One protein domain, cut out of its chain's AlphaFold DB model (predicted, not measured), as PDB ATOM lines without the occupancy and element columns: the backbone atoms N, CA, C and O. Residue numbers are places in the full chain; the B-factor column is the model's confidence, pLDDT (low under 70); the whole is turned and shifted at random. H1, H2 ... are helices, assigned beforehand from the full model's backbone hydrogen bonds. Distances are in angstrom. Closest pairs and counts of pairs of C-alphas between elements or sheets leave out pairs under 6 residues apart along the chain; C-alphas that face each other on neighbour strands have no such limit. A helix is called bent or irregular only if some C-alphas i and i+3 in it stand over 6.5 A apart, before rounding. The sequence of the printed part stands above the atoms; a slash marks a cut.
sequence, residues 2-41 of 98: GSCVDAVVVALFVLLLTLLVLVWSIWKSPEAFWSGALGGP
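AT A GLANCE: This is residues 2 to 41 of the 98 residues of an uncharacterized protein of Ralstonia solanacearum (UniProt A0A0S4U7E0). One long helix, H1, makes nearly the whole length, and a short helix, H2, turns off at its far end, so that the two meet at a corner as a lopsided L. Residues 2 to 21 of H1 stick out free as a long arm, and residues 38 to 41 form a short tail after H2. The printed part has 40 residues with two named helices, H1 then H2 along the chain, and no named strand; the class is all helix. It is extended, with a radius of gyration of the C-alphas of 14.9 A, and the C-alphas span 47 by 19 by 5 A.

HOW THE PARTS SIT: H1, residues 2 to 28, is the longest helix. H2, residues 30 to 37, follows it after a tight link of one residue, Ser 29. The two only just touch, with 3 pairs of C-alphas within 8 A, and they touch only at the corner by their link. H1 touches H2 with residues 25 to 26 alone; the closest C-alphas of the two helices are those of Ile 26 and Phe 33, 5.9 A apart. Their lines stand at a steep tilt of 59 degrees, and they run opposite ways. Their centres are 21.8 A apart. In H1 and H2 every backbone O i to N i+4 pair is within hydrogen-bond range.

IN THESE COORDINATES: H1 begins at C-alpha 2, at (27.587, -16.424, 27.197), and ends at C-alpha 28, at (13.487, -50.197, 12.789), 39.3 A from first to last C-alpha. H2 runs from C-alpha 30 to C-alpha 37, at (26.010, -48.288, 5.778), a length of 10.4 A. Neither helix is bent.

THE WHOLE: The outline is a rod. The two C-alphas farthest apart are those of Gly 2 and Pro 41, at 48.3 A. The printed part has no cut and no long link. The mean pLDDT of the printed part is 74.6, and it is under 70 in residues 2 to 4 and 30 to 41.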
ATOM      1  N   GLY A   2      28.907 -15.826  27.508       59.94
ATOM      2  CA  GLY A   2      27.587 -16.424  27.197       59.94
ATOM      3  C   GLY A   2      27.452 -17.012  25.780       59.94
ATOM      4  O   GLY A   2      27.101 -18.173  25.635       59.94
ATOM      5  N   SER A   3      27.881 -16.280  24.745       64.12
ATOM      6  CA  SER A   3      27.713 -16.700  23.337       64.12
ATOM      7  C   SER A   3      28.442 -17.999  22.931       64.12
ATOM      8  O   SER A   3      27.953 -18.707  22.053       64.12
ATOM      9  N   CYS A   4      29.572 -18.355  23.559       61.00
ATOM     10  CA  CYS A   4      30.243 -19.638  23.281       61.00
ATOM     11  C   CYS A   4      29.526 -20.823  23.932       61.00
ATOM     12  O   CYS A   4      29.543 -21.918  23.379       61.00
ATOM     13  N   VAL A   5      28.912 -20.617  25.101       71.81
ATOM     14  CA  VAL A   5      28.173 -21.674  25.804       71.81
ATOM     15  C   VAL A   5      26.931 -22.040  24.998       71.81
ATOM     16  O   VAL A   5      26.691 -23.221  24.769       71.81
ATOM     17  N   ASP A   6      26.228 -21.045  24.458       79.12
ATOM     18  CA  ASP A   6      25.063 -21.264  23.596       79.12
ATOM     19  C   ASP A   6      25.435 -22.025  22.313       79.12
ATOM     20  O   ASP A   6      24.747 -22.967  21.923       79.12
ATOM     21  N   ALA A   7      26.570 -21.691  21.693       80.62
ATOM     22  CA  ALA A   7      27.060 -22.393  20.507       80.62
ATOM     23  C   ALA A   7      27.416 -23.863  20.794       80.62
ATOM     24  O   ALA A   7      27.091 -24.745  19.998       80.62
ATOM     25  N   VAL A   8      28.046 -24.145  21.940       84.25
ATOM     26  CA  VAL A   8      28.374 -25.517  22.362       84.25
ATOM     27  C   VAL A   8      27.107 -26.312  22.667       84.25
ATOM     28  O   VAL A   8      26.996 -27.461  22.249       84.25
ATOM     29  N   VAL A   9      26.127 -25.707  23.341       87.62
ATOM     30  CA  VAL A   9      24.842 -26.356  23.641       87.62
ATOM     31  C   VAL A   9      24.087 -26.691  22.356       87.62
ATOM     32  O   VAL A   9      23.597 -27.809  22.211       87.62
ATOM     33  N   VAL A  10      24.051 -25.771  21.390       86.81
ATOM     34  CA  VAL A  10      23.429 -26.019  20.082       86.81
ATOM     35  C   VAL A  10      24.167 -27.125  19.326       86.81
ATOM     36  O   VAL A  10      23.524 -28.027  18.796       86.81
ATOM     37  N   ALA A  11      25.502 -27.120  19.321       87.88
ATOM     38  CA  ALA A  11      26.291 -28.167  18.672       87.88
ATOM     39  C   ALA A  11      26.045 -29.551  19.296       87.88
ATOM     40  O   ALA A  11      25.861 -30.530  18.571       87.88
ATOM     41  N   LEU A  12      25.975 -29.632  20.628       91.00
ATOM     42  CA  LEU A  12      25.650 -30.865  21.345       91.00
ATOM     43  C   LEU A  12      24.225 -31.335  21.053       91.00
ATOM     44  O   LEU A  12      24.002 -32.529  20.878       91.00
ATOM     45  N   PHE A  13      23.268 -30.412  20.959       89.38
ATOM     46  CA  PHE A  13      21.883 -30.743  20.643       89.38
ATOM     47  C   PHE A  13      21.737 -31.282  19.215       89.38
ATOM     48  O   PHE A  13      21.076 -32.296  18.997       89.38
ATOM     49  N   VAL A  14      22.413 -30.660  18.247       90.00
ATOM     50  CA  VAL A  14      22.455 -31.143  16.859       90.00
ATOM     51  C   VAL A  14      23.119 -32.519  16.786       90.00
ATOM     52  O   VAL A  14      22.590 -33.409  16.124       90.00
ATOM     53  N   LEU A  15      24.226 -32.726  17.503       88.62
ATOM     54  CA  LEU A  15      24.912 -34.018  17.570       88.62
ATOM     55  C   LEU A  15      24.043 -35.108  18.214       88.62
ATOM     56  O   LEU A  15      24.026 -36.248  17.760       88.62
ATOM     57  N   LEU A  16      23.280 -34.763  19.249       90.44
ATOM     58  CA  LEU A  16      22.359 -35.697  19.884       90.44
ATOM     59  C   LEU A  16      21.226 -36.098  18.929       90.44
ATOM     60  O   LEU A  16      20.903 -37.280  18.830       90.44
ATOM     61  N   LEU A  17      20.664 -35.143  18.184       88.94
ATOM     62  CA  LEU A  17      19.618 -35.418  17.197       88.94
ATOM     63  C   LEU A  17      20.116 -36.291  16.039       88.94
ATOM     64  O   LEU A  17      19.409 -37.213  15.635       88.94
ATOM     65  N   THR A  18      21.323 -36.050  15.522       84.00
ATOM     66  CA  THR A  18      21.882 -36.873  14.436       84.00
ATOM     67  C   THR A  18      22.123 -38.312  14.885       84.00
ATOM     68  O   THR A  18      21.778 -39.245  14.158       84.00
ATOM     69  N   LEU A  19      22.628 -38.513  16.106       86.75
ATOM     70  CA  LEU A  19      22.793 -39.845  16.690       86.75
ATOM     71  C   LEU A  19      21.451 -40.545  16.930       86.75
ATOM     72  O   LEU A  19      21.335 -41.745  16.685       86.75
ATOM     73  N   LEU A  20      20.419 -39.811  17.357       88.19
ATOM     74  CA  LEU A  20      19.101 -40.387  17.620       88.19
ATOM     75  C   LEU A  20      18.454 -40.955  16.345       88.19
ATOM     76  O   LEU A  20      17.864 -42.033  16.380       88.19
ATOM     77  N   VAL A  21      18.607 -40.262  15.210       81.38
ATOM     78  CA  VAL A  21      18.109 -40.720  13.900       81.38
ATOM     79  C   VAL A  21      18.808 -42.009  13.462       81.38
ATOM     80  O   VAL A  21      18.150 -42.930  12.976       81.38
ATOM     81  N   LEU A  22      20.122 -42.109  13.683       75.25
ATOM     82  CA  LEU A  22      20.907 -43.315  13.397       75.25
ATOM     83  C   LEU A  22      20.442 -44.503  14.248       75.25
ATOM     84  O   LEU A  22      20.147 -45.568  13.708       75.25
ATOM     85  N   VAL A  23      20.303 -44.311  15.563       82.00
ATOM     86  CA  VAL A  23      19.839 -45.357  16.490       82.00
ATOM     87  C   VAL A  23      18.424 -45.820  16.140       82.00
ATOM     88  O   VAL A  23      18.158 -47.021  16.089       82.00
ATOM     89  N   TRP A  24      17.526 -44.882  15.835       82.75
ATOM     90  CA  TRP A  24      16.164 -45.195  15.407       82.75
ATOM     91  C   TRP A  24      16.138 -46.007  14.105       82.75
ATOM     92  O   TRP A  24      15.392 -46.981  13.987       82.75
ATOM     93  N   SER A  25      16.980 -45.642  13.135       74.50
ATOM     94  CA  SER A  25      17.079 -46.355  11.861       74.50
ATOM     95  C   SER A  25      17.624 -47.777  12.021       74.50
ATOM     96  O   SER A  25      17.132 -48.685  11.350       74.50
ATOM     97  N   ILE A  26      18.602 -47.983  12.910       77.81
ATOM     98  CA  ILE A  26      19.135 -49.313  13.247       77.81
ATOM     99  C   ILE A  26      18.047 -50.175  13.890       77.81
ATOM    100  O   ILE A  26      17.921 -51.351  13.559       77.81
ATOM    101  N   TRP A  27      17.243 -49.600  14.790       78.62
ATOM    102  CA  TRP A  27      16.215 -50.350  15.511       78.62
ATOM    103  C   TRP A  27      15.051 -50.777  14.610       78.62
ATOM    104  O   TRP A  27      14.561 -51.898  14.722       78.62
ATOM    105  N   LYS A  28      14.623 -49.912  13.681       80.81
ATOM    106  CA  LYS A  28      13.487 -50.197  12.789       80.81
ATOM    107  C   LYS A  28      13.818 -51.227  11.704       80.81
ATOM    108  O   LYS A  28      12.941 -51.981  11.289       80.81
ATOM    109  N   SER A  29      15.049 -51.229  11.200       71.25
ATOM    110  CA  SER A  29      15.444 -52.079  10.073       71.25
ATOM    111  C   SER A  29      16.946 -52.370  10.120       71.25
ATOM    112  O   SER A  29      17.706 -51.787   9.338       71.25
ATOM    113  N   PRO A  30      17.390 -53.255  11.029       64.75
ATOM    114  CA  PRO A  30      18.811 -53.516  11.234       64.75
ATOM    115  C   PRO A  30      19.476 -54.017   9.948       64.75
ATOM    116  O   PRO A  30      20.507 -53.493   9.541       64.75
ATOM    117  N   GLU A  31      18.850 -54.955   9.239       66.25
ATOM    118  CA  GLU A  31      19.413 -55.546   8.016       66.25
ATOM    119  C   GLU A  31      19.583 -54.526   6.874       66.25
ATOM    120  O   GLU A  31      20.607 -54.514   6.188       66.25
ATOM    121  N   ALA A  32      18.613 -53.624   6.693       65.75
ATOM    122  CA  ALA A  32      18.643 -52.590   5.655       65.75
ATOM    123  C   ALA A  32      19.647 -51.465   5.964       65.75
ATOM    124  O   ALA A  32      20.310 -50.951   5.066       65.75
ATOM    125  N   PHE A  33      19.783 -51.089   7.240       68.00
ATOM    126  CA  PHE A  33      20.758 -50.085   7.654       68.00
ATOM    127  C   PHE A  33      22.189 -50.609   7.503       68.00
ATOM    128  O   PHE A  33      23.022 -49.940   6.899       68.00
ATOM    129  N   TRP A  34      22.474 -51.821   7.993       62.16
ATOM    130  CA  TRP A  34      23.817 -52.401   7.915       62.16
ATOM    131  C   TRP A  34      24.246 -52.705   6.477       62.16
ATOM    132  O   TRP A  34      25.407 -52.486   6.139       62.16
ATOM    133  N   SER A  35      23.324 -53.128   5.607       59.53
ATOM    134  CA  SER A  35      23.621 -53.335   4.181       59.53
ATOM    135  C   SER A  35      23.951 -52.032   3.444       59.53
ATOM    136  O   SER A  35      24.892 -52.011   2.654       59.53
ATOM    137  N   GLY A  36      23.247 -50.933   3.734       64.19
ATOM    138  CA  GLY A  36      23.533 -49.623   3.139       64.19
ATOM    139  C   GLY A  36      24.759 -48.917   3.734       64.19
ATOM    140  O   GLY A  36      25.529 -48.300   3.003       64.19
ATOM    141  N   ALA A  37      24.964 -49.015   5.053       62.44
ATOM    142  CA  ALA A  37      26.010 -48.288   5.778       62.44
ATOM    143  C   ALA A  37      27.405 -48.911   5.636       62.44
ATOM    144  O   ALA A  37      28.397 -48.186   5.615       62.44
ATOM    145  N   LEU A  38      27.501 -50.239   5.512       60.69
ATOM    146  CA  LEU A  38      28.786 -50.930   5.347       60.69
ATOM    147  C   LEU A  38      29.318 -50.882   3.907       60.69
ATOM    148  O   LEU A  38      30.335 -51.508   3.621       60.69
ATOM    149  N   GLY A  39      28.639 -50.174   2.992       50.72
ATOM    150  CA  GLY A  39      29.036 -50.107   1.583       50.72
ATOM    151  C   GLY A  39      29.128 -51.484   0.925       50.72
ATOM    152  O   GLY A  39      29.812 -51.635  -0.084       50.72
ATOM    153  N   GLY A  40      28.480 -52.496   1.509       48.84
ATOM    154  CA  GLY A  40      28.497 -53.849   0.995       48.84
ATOM    155  C   GLY A  40      27.707 -53.859  -0.303       48.84
ATOM    156  O   GLY A  40      26.489 -53.668  -0.260       48.84
ATOM    157  N   PRO A  41      28.334 -54.097  -1.466       47.38
ATOM    158  CA  PRO A  41      27.545 -54.412  -2.631       47.38
ATOM    159  C   PRO A  41      26.791 -55.706  -2.308       47.38
ATOM    160  O   PRO A  41      27.221 -56.516  -1.482       47.38
TER     161      PRO A  41